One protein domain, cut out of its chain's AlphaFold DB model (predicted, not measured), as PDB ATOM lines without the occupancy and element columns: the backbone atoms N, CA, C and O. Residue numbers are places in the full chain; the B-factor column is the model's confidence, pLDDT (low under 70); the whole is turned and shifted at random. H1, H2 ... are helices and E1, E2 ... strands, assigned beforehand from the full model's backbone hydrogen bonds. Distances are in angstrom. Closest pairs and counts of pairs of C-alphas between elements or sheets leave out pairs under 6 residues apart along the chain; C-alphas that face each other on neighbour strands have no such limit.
ATOM      1  N   TYR A  65     -33.622  23.430   4.980       90.50
ATOM      2  CA  TYR A  65     -35.041  23.554   5.281       90.50
ATOM      3  C   TYR A  65     -35.257  24.181   6.651       90.50
ATOM      4  O   TYR A  65     -34.949  23.566   7.672       90.50
ATOM      5  N   ILE A  66     -35.832  25.382   6.672       91.31
ATOM      6  CA  ILE A  66     -35.950  26.193   7.884       91.31
ATOM      7  C   ILE A  66     -37.419  26.238   8.339       91.31
ATOM      8  O   ILE A  66     -38.266  26.786   7.624       91.31
ATOM      9  N   PRO A  67     -37.756  25.673   9.515       92.38
ATOM     10  CA  PRO A  67     -39.114  25.732  10.036       92.38
ATOM     11  C   PRO A  67     -39.449  27.138  10.542       92.38
ATOM     12  O   PRO A  67     -38.734  27.715  11.359       92.38
ATOM     13  N   ILE A  68     -40.599  27.651  10.121       93.19
ATOM     14  CA  ILE A  68     -41.286  28.798  10.713       93.19
ATOM     15  C   ILE A  68     -42.355  28.245  11.643       93.19
ATOM     16  O   ILE A  68     -43.094  27.337  11.266       93.19
ATOM     17  N   SER A  69     -42.473  28.792  12.851       92.44
ATOM     18  CA  SER A  69     -43.477  28.315  13.799       92.44
ATOM     19  C   SER A  69     -44.887  28.502  13.234       92.44
ATOM     20  O   SER A  69     -45.262  29.599  12.821       92.44
ATOM     21  N   GLY A  70     -45.677  27.429  13.204       90.50
ATOM     22  CA  GLY A  70     -47.075  27.493  12.783       90.50
ATOM     23  C   GLY A  70     -48.023  28.021  13.859       90.50
ATOM     24  O   GLY A  70     -47.647  28.338  14.990       90.50
ATOM     25  N   SER A  71     -49.314  28.059  13.525       88.12
ATOM     26  CA  SER A  71     -50.379  28.502  14.438       88.12
ATOM     27  C   SER A  71     -50.498  27.644  15.705       88.12
ATOM     28  O   SER A  71     -50.946  28.139  16.739       88.12
ATOM     29  N   TRP A  72     -50.061  26.382  15.656       90.88
ATOM     30  CA  TRP A  72     -50.018  25.489  16.813       90.88
ATOM     31  C   TRP A  72     -49.098  26.025  17.921       90.88
ATOM     32  O   TRP A  72     -49.482  26.034  19.091       90.88
ATOM     33  N   ALA A  73     -47.934  26.565  17.555       91.19
ATOM     34  CA  ALA A  73     -46.947  27.073  18.501       91.19
ATOM     35  C   ALA A  73     -47.412  28.370  19.178       91.19
ATOM     36  O   ALA A  73     -47.056  28.613  20.325       91.19
ATOM     37  N   ARG A  74     -48.289  29.164  18.540       90.06
ATOM     38  CA  ARG A  74     -48.916  30.335  19.188       90.06
ATOM     39  C   ARG A  74     -49.757  29.942  20.398       90.06
ATOM     40  O   ARG A  74     -49.832  30.697  21.361       90.06
ATOM     41  N   LYS A  75     -50.397  28.768  20.338       87.38
ATOM     42  CA  LYS A  75     -51.212  28.239  21.438       87.38
ATOM     43  C   LYS A  75     -50.341  27.718  22.582       87.38
ATOM     44  O   LYS A  75     -50.682  27.954  23.734       87.38
ATOM     45  N   GLU A  76     -49.227  27.044  22.280       89.44
ATOM     46  CA  GLU A  76     -48.290  26.543  23.305       89.44
ATOM     47  C   GLU A  76     -47.418  27.660  23.912       89.44
ATOM     48  O   GLU A  76     -47.072  27.616  25.094       89.44
ATOM     49  N   HIS A  77     -47.075  28.680  23.121       90.69
ATOM     50  CA  HIS A  77     -46.125  29.730  23.481       90.69
ATOM     51  C   HIS A  77     -46.658  31.133  23.136       90.69
ATOM     52  O   HIS A  77     -46.128  31.806  22.248       90.69
ATOM     53  N   PRO A  78     -47.668  31.639  23.870       90.56
ATOM     54  CA  PRO A  78     -48.310  32.926  23.575       90.56
ATOM     55  C   PRO A  78     -47.395  34.148  23.776       90.56
ATOM     56  O   PRO A  78     -47.741  35.249  23.362       90.56
ATOM     57  N   HIS A  79     -46.242  33.971  24.426       93.06
ATOM     58  CA  HIS A  79     -45.275  35.037  24.707       93.06
ATOM     59  C   HIS A  79     -44.160  35.157  23.661       93.06
ATOM     60  O   HIS A  79     -43.311  36.042  23.780       93.06
ATOM     61  N   TRP A  80     -44.102  34.256  22.677       91.50
ATOM     62  CA  TRP A  80     -43.101  34.339  21.616       91.50
ATOM     63  C   TRP A  80     -43.324  35.569  20.736       91.50
ATOM     64  O   TRP A  80     -44.454  35.993  20.505       91.50
ATOM     65  N   ASN A  81     -42.222  36.151  20.255       92.62
ATOM     66  CA  ASN A  81     -42.267  37.317  19.378       92.62
ATOM     67  C   ASN A  81     -42.926  36.956  18.038       92.62
ATOM     68  O   ASN A  81     -42.693  35.873  17.513       92.62
ATOM     69  N   GLU A  82     -43.690  37.881  17.458       90.81
ATOM     70  CA  GLU A  82     -44.359  37.698  16.167       90.81
ATOM     71  C   GLU A  82     -43.401  37.290  15.032       90.81
ATOM     72  O   GLU A  82     -43.785  36.533  14.141       90.81
ATOM     73  N   SER A  83     -42.134  37.713  15.102       89.25
ATOM     74  CA  SER A  83     -41.110  37.391  14.105       89.25
ATOM     75  C   SER A  83     -40.874  35.891  13.905       89.25
ATOM     76  O   SER A  83     -40.515  35.486  12.804       89.25
ATOM     77  N   VAL A  84     -41.110  35.040  14.913       89.62
ATOM     78  CA  VAL A  84     -40.889  33.582  14.785       89.62
ATOM     79  C   VAL A  84     -41.981  32.871  13.978       89.62
ATOM     80  O   VAL A  84     -41.839  31.693  13.641       89.62
ATOM     81  N   PHE A  85     -43.072  33.578  13.680       92.00
ATOM     82  CA  PHE A  85     -44.221  33.091  12.916       92.00
ATOM     83  C   PHE A  85     -44.290  33.691  11.509       92.00
ATOM     84  O   PHE A  85     -45.286  33.505  10.807       92.00
ATOM     85  N   GLN A  86     -43.267  34.443  11.103       92.31
ATOM     86  CA  GLN A  86     -43.218  35.120   9.817       92.31
ATOM     87  C   GLN A  86     -42.013  34.635   9.022       92.31
ATOM     88  O   GLN A  86     -40.930  34.406   9.558       92.31
ATOM     89  N   LYS A  87     -42.219  34.471   7.716       90.88
ATOM     90  CA  LYS A  87     -41.123  34.217   6.789       90.88
ATOM     91  C   LYS A  87     -40.271  35.489   6.673       90.88
ATOM     92  O   LYS A  87     -40.864  36.561   6.547       90.88
ATOM     93  N   PRO A  88     -38.930  35.393   6.677       90.44
ATOM     94  CA  PRO A  88     -38.073  36.546   6.416       90.44
ATOM     95  C   PRO A  88     -38.382  37.194   5.061       90.44
ATOM     96  O   PRO A  88     -38.702  36.495   4.096       90.44
ATOM     97  N   GLU A  89     -38.269  38.523   4.987       88.69
ATOM     98  CA  GLU A  89     -38.451  39.274   3.734       88.69
ATOM     99  C   GLU A  89     -37.381  38.900   2.701       88.69
ATOM    100  O   GLU A  89     -37.686  38.680   1.528       88.69
ATOM    101  N   GLU A  90     -36.135  38.762   3.157       88.56
ATOM    102  CA  GLU A  90     -35.009  38.305   2.351       88.56
ATOM    103  C   GLU A  90     -34.737  36.824   2.623       88.56
ATOM    104  O   GLU A  90     -34.394  36.426   3.736       88.56
ATOM    105  N   VAL A  91     -34.886  36.004   1.584       87.62
ATOM    106  CA  VAL A  91     -34.579  34.569   1.616       87.62
ATOM    107  C   VAL A  91     -33.220  34.362   0.974       87.62
ATOM    108  O   VAL A  91     -33.021  34.756  -0.179       87.62
ATOM    109  N   ARG A  92     -32.283  33.745   1.699       88.25
ATOM    110  CA  ARG A  92     -30.971  33.438   1.126       88.25
ATOM    111  C   ARG A  92     -31.081  32.294   0.127       88.25
ATOM    112  O   ARG A  92     -31.930  31.414   0.250       88.25
ATOM    113  N   GLU A  93     -30.202  32.302  -0.865       87.88
ATOM    114  CA  GLU A  93     -30.112  31.208  -1.827       87.88
ATOM    115  C   GLU A  93     -29.848  29.880  -1.102       87.88
ATOM    116  O   GLU A  93     -28.937  29.784  -0.282       87.88
ATOM    117  N   GLY A  94     -30.669  28.869  -1.390       86.69
ATOM    118  CA  GLY A  94     -30.602  27.557  -0.746       86.69
ATOM    119  C   GLY A  94     -31.455  27.410   0.514       86.69
ATOM    120  O   GLY A  94     -31.700  26.278   0.923       86.69
ATOM    121  N   GLU A  95     -31.982  28.495   1.090       91.12
ATOM    122  CA  GLU A  95     -32.888  28.419   2.240       91.12
ATOM    123  C   GLU A  95     -34.345  28.221   1.781       91.12
ATOM    124  O   GLU A  95     -34.929  29.044   1.070       91.12
ATOM    125  N   VAL A  96     -34.970  27.131   2.223       90.25
ATOM    126  CA  VAL A  96     -36.374  26.811   1.948       90.25
ATOM    127  C   VAL A  96     -37.159  26.837   3.252       90.25
ATOM    128  O   VAL A  96     -37.058  25.946   4.095       90.25
ATOM    129  N   TYR A  97     -37.978  27.871   3.408       91.00
ATOM    130  CA  TYR A  97     -38.805  28.060   4.593       91.00
ATOM    131  C   TYR A  97     -40.141  27.324   4.472       91.00
ATOM    132  O   TYR A  97     -40.804  27.411   3.435       91.00
ATOM    133  N   TYR A  98     -40.575  26.669   5.548       91.31
ATOM    134  CA  TYR A  98     -41.885  26.020   5.634       91.31
ATOM    135  C   TYR A  98     -42.548  26.305   6.979       91.31
ATOM    136  O   TYR A  98     -41.871  26.454   7.991       91.31
ATOM    137  N   PHE A  99     -43.877  26.380   7.008       92.62
ATOM    138  CA  PHE A  99     -44.610  26.535   8.263       92.62
ATOM    139  C   PHE A  99     -44.777  25.177   8.938       92.62
ATOM    140  O   PHE A  99     -45.409  24.282   8.375       92.62
ATOM    141  N   SER A 100     -44.227  25.040  10.143       94.44
ATOM    142  CA  SER A 100     -44.329  23.819  10.929       94.44
ATOM    143  C   SER A 100     -45.774  23.564  11.334       94.44
ATOM    144  O   SER A 100     -46.504  24.471  11.747       94.44
ATOM    145  N   LYS A 101     -46.197  22.309  11.243       95.06
ATOM    146  CA  LYS A 101     -47.517  21.862  11.701       95.06
ATOM    147  C   LYS A 101     -47.453  21.256  13.104       95.06
ATOM    148  O   LYS A 101     -48.491  21.139  13.757       95.06
ATOM    149  N   GLY A 102     -46.254  20.926  13.584       95.69
ATOM    150  CA  GLY A 102     -46.033  20.368  14.911       95.69
ATOM    151  C   GLY A 102     -44.569  20.408  15.354       95.69
ATOM    152  O   GLY A 102     -43.743  21.134  14.802       95.69
ATOM    153  N   LYS A 103     -44.246  19.615  16.378       95.00
ATOM    154  CA  LYS A 103     -42.867  19.432  16.850       95.00
ATOM    155  C   LYS A 103     -42.116  18.552  15.857       95.00
ATOM    156  O   LYS A 103     -42.577  17.461  15.544       95.00
ATOM    157  N   PHE A 104     -40.965  19.007  15.373       94.19
ATOM    158  CA  PHE A 104     -40.159  18.245  14.422       94.19
ATOM    159  C   PHE A 104     -39.742  16.884  15.004       94.19
ATOM    160  O   PHE A 104     -39.200  16.826  16.108       94.19
ATOM    161  N   ILE A 105     -39.993  15.805  14.256       93.19
ATOM    162  CA  ILE A 105     -39.587  14.435  14.600       93.19
ATOM    163  C   ILE A 105     -38.408  13.994  13.735       93.19
ATOM    164  O   ILE A 105     -37.438  13.444  14.250       93.19
ATOM    165  N   GLY A 106     -38.473  14.240  12.426       89.94
ATOM    166  CA  GLY A 106     -37.435  13.783  11.512       89.94
ATOM    167  C   GLY A 106     -37.615  14.266  10.080       89.94
ATOM    168  O   GLY A 106     -38.659  14.796   9.693       89.94
ATOM    169  N   LEU A 107     -36.563  14.066   9.288       86.25
ATOM    170  CA  LEU A 107     -36.525  14.377   7.865       86.25
ATOM    171  C   LEU A 107     -36.361  13.074   7.078       86.25
ATOM    172  O   LEU A 107     -35.306  12.449   7.137       86.25
ATOM    173  N   GLY A 108     -37.397  12.678   6.341       83.94
ATOM    174  CA  GLY A 108     -37.332  11.563   5.401       83.94
ATOM    175  C   GLY A 108     -36.704  11.978   4.072       83.94
ATOM    176  O   GLY A 108     -36.346  13.141   3.868       83.94
ATOM    177  N   SER A 109     -36.600  11.049   3.123       85.69
ATOM    178  CA  SER A 109     -36.158  11.351   1.754       85.69
ATOM    179  C   SER A 109     -37.128  12.312   1.054       85.69
ATOM    180  O   SER A 109     -36.680  13.311   0.490       85.69
ATOM    181  N   THR A 110     -38.435  12.078   1.202       90.06
ATOM    182  CA  THR A 110     -39.517  12.770   0.483       90.06
ATOM    183  C   THR A 110     -40.295  13.790   1.319       90.06
ATOM    184  O   THR A 110     -40.956  14.658   0.752       90.06
ATOM    185  N   ALA A 111     -40.232  13.716   2.653       94.00
ATOM    186  CA  ALA A 111     -41.117  14.478   3.538       94.00
ATOM    187  C   ALA A 111     -40.472  14.890   4.873       94.00
ATOM    188  O   ALA A 111     -39.519  14.271   5.347       94.00
ATOM    189  N   PHE A 112     -41.036  15.924   5.494       94.06
ATOM    190  CA  PHE A 112     -40.880  16.238   6.915       94.06
ATOM    191  C   PHE A 112     -41.848  15.402   7.733       94.06
ATOM    192  O   PHE A 112     -42.990  15.221   7.316       94.06
ATOM    193  N   VAL A 113     -41.415  14.962   8.910       95.88
ATOM    194  CA  VAL A 113     -42.269  14.292   9.887       95.88
ATOM    195  C   VAL A 113     -42.358  15.157  11.137       95.88
ATOM    196  O   VAL A 113     -41.338  15.514  11.730       95.88
ATOM    197  N   GLU A 114     -43.578  15.490  11.547       97.12
ATOM    198  CA  GLU A 114     -43.847  16.352  12.701       97.12
ATOM    199  C   GLU A 114     -44.918  15.729  13.607       97.12
ATOM    200  O   GLU A 114     -45.889  15.148  13.128       97.12
ATOM    201  N   LEU A 115     -44.765  15.875  14.924       97.25
ATOM    202  CA  LEU A 115     -45.747  15.481  15.931       97.25
ATOM    203  C   LEU A 115     -46.732  16.626  16.157       97.25
ATOM    204  O   LEU A 115     -46.372  17.690  16.673       97.25
ATOM    205  N   LEU A 116     -47.983  16.397  15.778       97.00
ATOM    206  CA  LEU A 116     -49.071  17.347  15.944       97.00
ATOM    207  C   LEU A 116     -49.484  17.472  17.421       97.00
ATOM    208  O   LEU A 116     -49.397  16.498  18.171       97.00
ATOM    209  N   PRO A 117     -50.076  18.612  17.832       94.88
ATOM    210  CA  PRO A 117     -50.681  18.754  19.160       94.88
ATOM    211  C   PRO A 117     -51.777  17.724  19.471       94.88
ATOM    212  O   PRO A 117     -52.085  17.483  20.632       94.88
ATOM    213  N   SER A 118     -52.378  17.119  18.440       95.31
ATOM    214  CA  SER A 118     -53.358  16.037  18.586       95.31
ATOM    215  C   SER A 118     -52.748  14.711  19.052       95.31
ATOM    216  O   SER A 118     -53.498  13.795  19.374       95.31
ATOM    217  N   GLY A 119     -51.415  14.589  19.070       96.31
ATOM    218  CA  GLY A 119     -50.699  13.351  19.379       96.31
ATOM    219  C   GLY A 119     -50.454  12.444  18.169       96.31
ATOM    220  O   GLY A 119     -49.869  11.382  18.331       96.31
ATOM    221  N   HIS A 120     -50.870  12.847  16.966       97.94
ATOM    222  CA  HIS A 120     -50.603  12.133  15.711       97.94
ATOM    223  C   HIS A 120     -49.339  12.657  15.019       97.94
ATOM    224  O   HIS A 120     -48.936  13.797  15.253       97.94
ATOM    225  N   ILE A 121     -48.755  11.875  14.109       97.25
ATOM    226  CA  ILE A 121     -47.713  12.379  13.206       97.25
ATOM    227  C   ILE A 121     -48.312  12.865  11.893       97.25
ATOM    228  O   ILE A 121     -49.274  12.288  11.391       97.25
ATOM    229  N   ILE A 122     -47.704  13.894  11.316       97.88
ATOM    230  CA  ILE A 122     -47.972  14.346   9.955       97.88
ATOM    231  C   ILE A 122     -46.705  14.236   9.112       97.88
ATOM    232  O   ILE A 122     -45.628  14.657   9.539       97.88
ATOM    233  N   LYS A 123     -46.847  13.678   7.911       97.50
ATOM    234  CA  LYS A 123     -45.857  13.745   6.843       97.50
ATOM    235  C   LYS A 123     -46.233  14.878   5.884       97.50
ATOM    236  O   LYS A 123     -47.329  14.877   5.314       97.50
ATOM    237  N   THR A 124     -45.327  15.837   5.709       96.50
ATOM    238  CA  THR A 124     -45.468  16.964   4.773       96.50
ATOM    239  C   THR A 124     -44.429  16.827   3.660       96.50
ATOM    240  O   THR A 124     -43.244  16.740   3.985       96.50
ATOM    241  N   PRO A 125     -44.805  16.818   2.368       95.88
ATOM    242  CA  PRO A 125     -43.849  16.633   1.285       95.88
ATOM    243  C   PRO A 125     -42.817  17.760   1.287       95.88
ATOM    244  O   PRO A 125     -43.141  18.930   1.511       95.88
ATOM    245  N   LYS A 126     -41.562  17.412   1.010       93.12
ATOM    246  CA  LYS A 126     -40.503  18.396   0.814       93.12
ATOM    247  C   LYS A 126     -40.818  19.250  -0.404       93.12
ATOM    248  O   LYS A 126     -40.972  18.740  -1.516       93.12
ATOM    249  N   MET A 127     -40.870  20.553  -0.179       88.81
ATOM    250  CA  MET A 127     -41.017  21.552  -1.230       88.81
ATOM    251  C   MET A 127     -39.642  21.950  -1.767       88.81
ATOM    252  O   MET A 127     -38.642  21.858  -1.053       88.81
ATOM    253  N   SER A 128     -39.562  22.393  -3.015       84.56
ATOM    254  CA  SER A 128     -38.332  22.972  -3.549       84.56
ATOM    255  C   SER A 128     -38.671  24.007  -4.618       84.56
ATOM    256  O   SER A 128     -39.073  23.633  -5.720       84.56
ATOM    257  N   PRO A 129     -38.438  25.307  -4.360       83.00
ATOM    258  CA  PRO A 129     -38.623  26.331  -5.388       83.00
ATOM    259  C   PRO A 129     -37.592  26.215  -6.528       83.00
ATOM    260  O   PRO A 129     -37.724  26.895  -7.543       83.00
ATOM    261  N   TYR A 130     -36.571  25.370  -6.359       85.31
ATOM    262  CA  TYR A 130     -35.480  25.160  -7.307       85.31
ATOM    263  C   TYR A 130     -35.646  23.898  -8.162       85.31
ATOM    264  O   TYR A 130     -35.046  23.798  -9.229       85.31
ATOM    265  N   ASP A 131     -36.441  22.931  -7.699       86.88
ATOM    266  CA  ASP A 131     -36.666  21.663  -8.389       86.88
ATOM    267  C   ASP A 131     -38.143  21.268  -8.304       86.88
ATOM    268  O   ASP A 131     -38.585  20.520  -7.426       86.88
ATOM    269  N   LEU A 132     -38.909  21.793  -9.261       88.56
ATOM    270  CA  LEU A 132     -40.341  21.531  -9.382       88.56
ATOM    271  C   LEU A 132     -40.643  20.057  -9.686       88.56
ATOM    272  O   LEU A 132     -41.725  19.577  -9.350       88.56
ATOM    273  N   ASN A 133     -39.705  19.329 -10.306       88.94
ATOM    274  CA  ASN A 133     -39.887  17.911 -10.584       88.94
ATOM    275  C   ASN A 133     -39.723  17.085  -9.303       88.94
ATOM    276  O   ASN A 133     -40.583  16.259  -9.008       88.94
ATOM    277  N   ALA A 134     -38.683  17.346  -8.508       88.38
ATOM    278  CA  ALA A 134     -38.519  16.705  -7.204       88.38
ATOM    279  C   ALA A 134     -39.695  17.017  -6.263       88.38
ATOM    280  O   ALA A 134     -40.202  16.121  -5.594       88.38
ATOM    281  N   GLU A 135     -40.183  18.262  -6.245       91.31
ATOM    282  CA  GLU A 135     -41.376  18.617  -5.468       91.31
ATOM    283  C   GLU A 135     -42.616  17.828  -5.922       91.31
ATOM    284  O   GLU A 135     -43.361  17.300  -5.091       91.31
ATOM    285  N   TRP A 136     -42.830  17.710  -7.236       92.12
ATOM    286  CA  TRP A 136     -43.920  16.902  -7.778       92.12
ATOM    287  C   TRP A 136     -43.783  15.426  -7.381       92.12
ATOM    288  O   TRP A 136     -44.753  14.829  -6.916       92.12
ATOM    289  N   GLU A 137     -42.587  14.847  -7.481       91.88
ATOM    290  CA  GLU A 137     -42.312  13.465  -7.075       91.88
ATOM    291  C   GLU A 137     -42.537  13.232  -5.575       91.88
ATOM    292  O   GLU A 137     -43.116  12.211  -5.193       91.88
ATOM    293  N   ASN A 138     -42.160  14.186  -4.719       93.88
ATOM    294  CA  ASN A 138     -42.425  14.120  -3.280       93.88
ATOM    295  C   ASN A 138     -43.932  14.096  -2.998       93.88
ATOM    296  O   ASN A 138     -44.404  13.277  -2.208       93.88
ATOM    297  N   ARG A 139     -44.715  14.932  -3.694       95.50
ATOM    298  CA  ARG A 139     -46.186  14.922  -3.599       95.50
ATOM    299  C   ARG A 139     -46.787  13.605  -4.090       95.50
ATOM    300  O   ARG A 139     -47.680  13.068  -3.438       95.50
ATOM    301  N   GLN A 140     -46.285  13.055  -5.198       94.31
ATOM    302  CA  GLN A 140     -46.725  11.744  -5.688       94.31
ATOM    303  C   GLN A 140     -46.378  10.617  -4.712       94.31
ATOM    304  O   GLN A 140     -47.156   9.680  -4.570       94.31
ATOM    305  N   SER A 141     -45.245  10.718  -4.018       94.31
ATOM    306  CA  SER A 141     -44.850   9.761  -2.981       94.31
ATOM    307  C   SER A 141     -45.817   9.796  -1.794       94.31
ATOM    308  O   SER A 141     -46.266   8.744  -1.350       94.31
ATOM    309  N   MET A 142     -46.228  10.989  -1.346       96.56
ATOM    310  CA  MET A 142     -47.241  11.140  -0.289       96.56
ATOM    311  C   MET A 142     -48.614  10.609  -0.711       96.56
ATOM    312  O   MET A 142     -49.259   9.897   0.056       96.56
ATOM    313  N   LEU A 143     -49.046  10.905  -1.943       96.56
ATOM    314  CA  LEU A 143     -50.301  10.380  -2.490       96.56
ATOM    315  C   LEU A 143     -50.280   8.849  -2.559       96.56
ATOM    316  O   LEU A 143     -51.262   8.195  -2.201       96.56
ATOM    317  N   ARG A 144     -49.163   8.275  -3.012       96.19
ATOM    318  CA  ARG A 144     -48.968   6.826  -3.094       96.19
ATOM    319  C   ARG A 144     -49.025   6.188  -1.715       96.19
ATOM    320  O   ARG A 144     -49.807   5.264  -1.529       96.19
ATOM    321  N   GLU A 145     -48.275   6.724  -0.753       97.00
ATOM    322  CA  GLU A 145     -48.274   6.234   0.625       97.00
ATOM    323  C   GLU A 145     -49.691   6.262   1.221       97.00
ATOM    324  O   GLU A 145     -50.173   5.244   1.718       97.00
ATOM    325  N   ALA A 146     -50.406   7.384   1.084       98.06
ATOM    326  CA  ALA A 146     -51.785   7.515   1.551       98.06
ATOM    327  C   ALA A 146     -52.740   6.515   0.879       98.06
ATOM    328  O   ALA A 146     -53.583   5.921   1.551       98.06
ATOM    329  N   SER A 147     -52.588   6.291  -0.430       97.94
ATOM    330  CA  SER A 147     -53.413   5.339  -1.186       97.94
ATOM    331  C   SER A 147     -53.196   3.897  -0.719       97.94
ATOM    332  O   SER A 147     -54.153   3.130  -0.648       97.94
ATOM    333  N   ILE A 148     -51.960   3.527  -0.365       98.12
ATOM    334  CA  ILE A 148     -51.654   2.195   0.173       98.12
ATOM    335  C   ILE A 148     -52.239   2.020   1.576       98.12
ATOM    336  O   ILE A 148     -52.864   0.995   1.834       98.12
ATOM    337  N   TYR A 149     -52.141   3.023   2.455       98.31
ATOM    338  CA  TYR A 149     -52.832   2.979   3.750       98.31
ATOM    339  C   TYR A 149     -54.349   2.803   3.591       98.31
ATOM    340  O   TYR A 149     -54.954   1.992   4.288       98.31
ATOM    341  N   GLN A 150     -54.969   3.527   2.656       97.50
ATOM    342  CA  GLN A 150     -56.400   3.393   2.369       97.50
ATOM    343  C   GLN A 150     -56.764   2.007   1.823       97.50
ATOM    344  O   GLN A 150     -57.810   1.474   2.185       97.50
ATOM    345  N   LEU A 151     -55.908   1.423   0.978       97.81
ATOM    346  CA  LEU A 151     -56.090   0.077   0.435       97.81
ATOM    347  C   LEU A 151     -55.989  -1.000   1.524       97.81
ATOM    348  O   LEU A 151     -56.806  -1.916   1.548       97.81
ATOM    349  N   LEU A 152     -54.998  -0.887   2.411       97.44
ATOM    350  CA  LEU A 152     -54.783  -1.831   3.512       97.44
ATOM    351  C   LEU A 152     -55.862  -1.716   4.599       97.44
ATOM    352  O   LEU A 152     -56.135  -2.693   5.295       97.44
ATOM    353  N   GLY A 153     -56.494  -0.547   4.728       95.62
ATOM    354  CA  GLY A 153     -57.598  -0.318   5.652       95.62
ATOM    355  C   GLY A 153     -57.182  -0.439   7.120       95.62
ATOM    356  O   GLY A 153     -56.090  -0.026   7.511       95.62
ATOM    357  N   ASP A 154     -58.079  -0.982   7.945       92.62
ATOM    358  CA  ASP A 154     -57.828  -1.197   9.374       92.62
ATOM    359  C   ASP A 154     -57.032  -2.495   9.582       92.62
ATOM    360  O   ASP A 154     -57.579  -3.565   9.856       92.62
ATOM    361  N   CYS A 155     -55.721  -2.406   9.357       95.00
ATOM    362  CA  CYS A 155     -54.781  -3.510   9.503       95.00
ATOM    363  C   CYS A 155     -53.942  -3.318  10.783       95.00
ATOM    364  O   CYS A 155     -53.245  -2.311  10.908       95.00
ATOM    365  N   PRO A 156     -53.936  -4.274  11.735       95.31
ATOM    366  CA  PRO A 156     -53.212  -4.121  13.003       95.31
ATOM    367  C   PRO A 156     -51.685  -4.082  12.839       95.31
ATOM    368  O   PRO A 156     -50.973  -3.664  13.756       95.31
ATOM    369  N   SER A 157     -51.186  -4.520  11.682       97.00
ATOM    370  CA  SER A 157     -49.764  -4.613  11.357       97.00
ATOM    371  C   SER A 157     -49.184  -3.348  10.717       97.00
ATOM    372  O   SER A 157     -48.016  -3.361  10.341       97.00
ATOM    373  N   ILE A 158     -49.957  -2.264  10.600       98.00
ATOM    374  CA  ILE A 158     -49.497  -0.953  10.112       98.00
ATOM    375  C   ILE A 158     -49.938   0.155  11.083       98.00
ATOM    376  O   ILE A 158     -50.908  -0.035  11.820       98.00
ATOM    377  N   PRO A 159     -49.261   1.318  11.132       97.62
ATOM    378  CA  PRO A 159     -49.764   2.467  11.883       97.62
ATOM    379  C   PRO A 159     -51.151   2.885  11.390       97.62
ATOM    380  O   PRO A 159     -51.402   2.928  10.185       97.62
ATOM    381  N   ARG A 160     -52.059   3.243  12.303       97.25
ATOM    382  CA  ARG A 160     -53.417   3.616  11.900       97.25
ATOM    383  C   ARG A 160     -53.408   4.889  11.050       97.25
ATOM    384  O   ARG A 160     -52.884   5.929  11.458       97.25
ATOM    385  N   PHE A 161     -54.073   4.827   9.900       97.94
ATOM    386  CA  PHE A 161     -54.334   5.983   9.049       97.94
ATOM    387  C   PHE A 161     -55.328   6.944   9.718       97.94
ATOM    388  O   PHE A 161     -56.375   6.529  10.218       97.94
ATOM    389  N   VAL A 162     -54.999   8.239   9.755       97.69
ATOM    390  CA  VAL A 162     -55.867   9.270  10.348       97.69
ATOM    391  C   VAL A 162     -56.558  10.067   9.254       97.69
ATOM    392  O   VAL A 162     -57.785  10.101   9.209       97.69
ATOM    393  N   VAL A 163     -55.784  10.738   8.399       97.44
ATOM    394  CA  VAL A 163     -56.335  11.601   7.350       97.44
ATOM    395  C   VAL A 163     -55.340  11.828   6.214       97.44
ATOM    396  O   VAL A 163     -54.129  11.919   6.434       97.44
ATOM    397  N   TRP A 164     -55.883  11.958   5.005       97.94
ATOM    398  CA  TRP A 164     -55.205  12.473   3.820       97.94
ATOM    399  C   TRP A 164     -55.755  13.858   3.483       97.94
ATOM    400  O   TRP A 164     -56.968  14.030   3.368       97.94
ATOM    401  N   ASP A 165     -54.861  14.824   3.304       97.50
ATOM    402  CA  ASP A 165     -55.178  16.155   2.792       97.50
ATOM    403  C   ASP A 165     -54.687  16.250   1.343       97.50
ATOM    404  O   ASP A 165     -53.482  16.305   1.088       97.50
ATOM    405  N   SER A 166     -55.625  16.257   0.395       95.81
ATOM    406  CA  SER A 166     -55.327  16.306  -1.039       95.81
ATOM    407  C   SER A 166     -54.852  17.670  -1.533       95.81
ATOM    408  O   SER A 166     -54.256  17.738  -2.605       95.81
ATOM    409  N   GLU A 167     -55.126  18.750  -0.799       94.69
ATOM    410  CA  GLU A 167     -54.679  20.093  -1.180       94.69
ATOM    411  C   GLU A 167     -53.221  20.294  -0.769       94.69
ATOM    412  O   GLU A 167     -52.389  20.713  -1.576       94.69
ATOM    413  N   ALA A 168     -52.890  19.928   0.471       93.12
ATOM    414  CA  ALA A 168     -51.538  20.045   1.005       93.12
ATOM    415  C   ALA A 168     -50.639  18.833   0.693       93.12
ATOM    416  O   ALA A 168     -49.444  18.871   0.997       93.12
ATOM    417  N   TYR A 169     -51.195  17.765   0.109       96.81
ATOM    418  CA  TYR A 169     -50.537  16.471  -0.103       96.81
ATOM    419  C   TYR A 169     -49.934  15.895   1.184       96.81
ATOM    420  O   TYR A 169     -48.830  15.352   1.172       96.81
ATOM    421  N   THR A 170     -50.636  16.041   2.311       97.38
ATOM    422  CA  THR A 170     -50.133  15.593   3.616       97.38
ATOM    423  C   THR A 170     -50.869  14.385   4.154       97.38
ATOM    424  O   THR A 170     -52.090  14.280   4.052       97.38
ATOM    425  N   LEU A 171     -50.101  13.501   4.781       97.62
ATOM    426  CA  LEU A 171     -50.558  12.246   5.356       97.62
ATOM    427  C   LEU A 171     -50.435  12.313   6.879       97.62
ATOM    428  O   LEU A 171     -49.354  12.583   7.393       97.62
ATOM    429  N   THR A 172     -51.523  12.062   7.604       98.31
ATOM    430  CA  THR A 172     -51.515  11.989   9.072       98.31
ATOM    431  C   THR A 172     -51.740  10.553   9.530       98.31
ATOM    432  O   THR A 172     -52.683   9.900   9.075       98.31
ATOM    433  N   LEU A 173     -50.901  10.080  10.451       97.81
ATOM    434  CA  LEU A 173     -50.898   8.713  10.974       97.81
ATOM    435  C   LEU A 173     -50.849   8.712  12.508       97.81
ATOM    436  O   LEU A 173     -50.480   9.701  13.147       97.81
ATOM    437  N   GLU A 174     -51.203   7.580  13.106       97.00
ATOM    438  CA  GLU A 174     -50.911   7.294  14.509       97.00
ATOM    439  C   GLU A 174     -49.415   7.454  14.815       97.00
ATOM    440  O   GLU A 174     -48.554   7.056  14.030       97.00
ATOM    441  N   TYR A 175     -49.112   8.060  15.964       97.19
ATOM    442  CA  TYR A 175     -47.746   8.199  16.450       97.19
ATOM    443  C   TYR A 175     -47.394   7.064  17.404       97.19
ATOM    444  O   TYR A 175     -48.167   6.744  18.306       97.19
TER     445      TYR A 175
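This is residues 65 to 175 of the 351 residues of the protein "Atypical serine/threonine protein kinase BUD32" of Verticillium dahliae (strain VdLs.17 / ATCC MYA-4575 / FGSC 10137) (UniProt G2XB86). A strongly twisted sheet of five strands, E3 E4 E5 E7 E6, has one long helix, H3, laid slantwise over one face, and no named helix is on the other face. Beyond the E3 and E4 end of this body, residues 65 to 99 form a smaller, looser lobe, in which the parallel strand pair E1 and E2 is joined by a wide loop holding the two short helices H1 and H2. The printed part has 111 residues, with three named helices and seven named strands in the order E1 H1 H2 E2 E3 E4 E5 H3 E6 E7; the class is mixed, helices and strands. The five-strand sheet has the order E3 - E4 - E5 - E7 - E6 and is antiparallel throughout. The whole is compact, with a radius of gyration of the C-alphas of 15.2 A, and spans 44 by 35 by 22 A.

The printed part begins with E1, residues 65 to 68, whose C-alpha 65 is at (-35.041, 23.554, 5.281). H1, residues 71 to 76, and H2, residues 82 to 85, follow. E2, residues 95 to 99, is 13.3 A long from first to last C-alpha. E3, residues 103 to 107, is 12.1 A long, E4, residues 111 to 115, is 13.3 A, and E5, residues 121 to 125, is 13.2 A. H3, residues 132 to 152, is 30.3 A long, from C-alpha 132 at (-40.341, 21.531, -9.382) to C-alpha 152 at (-54.783, -1.831, 3.512). E6, residues 161 to 165, is 12.0 A long, and E7, residues 170 to 173, ends with C-alpha 173 at (-50.898, 8.713, 10.974).

In the larger sheet the edge strands are E3 and E6. E3, E4 and E5 form a meander, each strand the antiparallel neighbour of the one before. E3 and E4 are a hairpin at 152 degrees, with N 105 and O 113 within hydrogen-bond range at 2.9 A. E4 and E5 are a hairpin at 156 degrees, with N 112 and O 124 at 2.8 A. E5 and E7 are antiparallel at 158 degrees, with N 123 and O 171 at 2.8 A. E7 and E6 are a hairpin at 167 degrees, with N 172 and O 163 at 2.9 A. H3 is on the sheet at a height of 8.4 A, over E5, E7 and E6, and on the local plane its line and that of E6 stand at 38 degrees, slantwise to the strands; these two layers are the helix and the sheet. The closest C-alphas of H3 and E5 are those of Pro 125 and Asn 138, 5.4 A apart; those of H3 and E7 are Ala 146 and Leu 171, 6.2 A apart. E5, H3 and E6 form a split strand-helix-strand unit, two strands running the same way with E7 between them, and its crossover is right-handed. E1, H1, H2 and E2 form another strand-helix-strand unit, here with parallel neighbours at 38 degrees and N 68 and O 98 at 2.8 A. H1 and H2 are close but not clearly touching, the C-alphas of Ser 71 and Phe 85 being 7.8 A apart, and neither is on the larger sheet. E2 and E3 are apart. In H3 every O i to N i+4 pair is within hydrogen-bond range; in H1 it is 1 of 2, and H2 is too short for such a pair.

The C-alphas of Glu 90 and Pro 156 are the two farthest apart, at 47.4 A. The printed part has no cut and no long link. The mean pLDDT of the printed part is 93.2, and no printed residue is under 70.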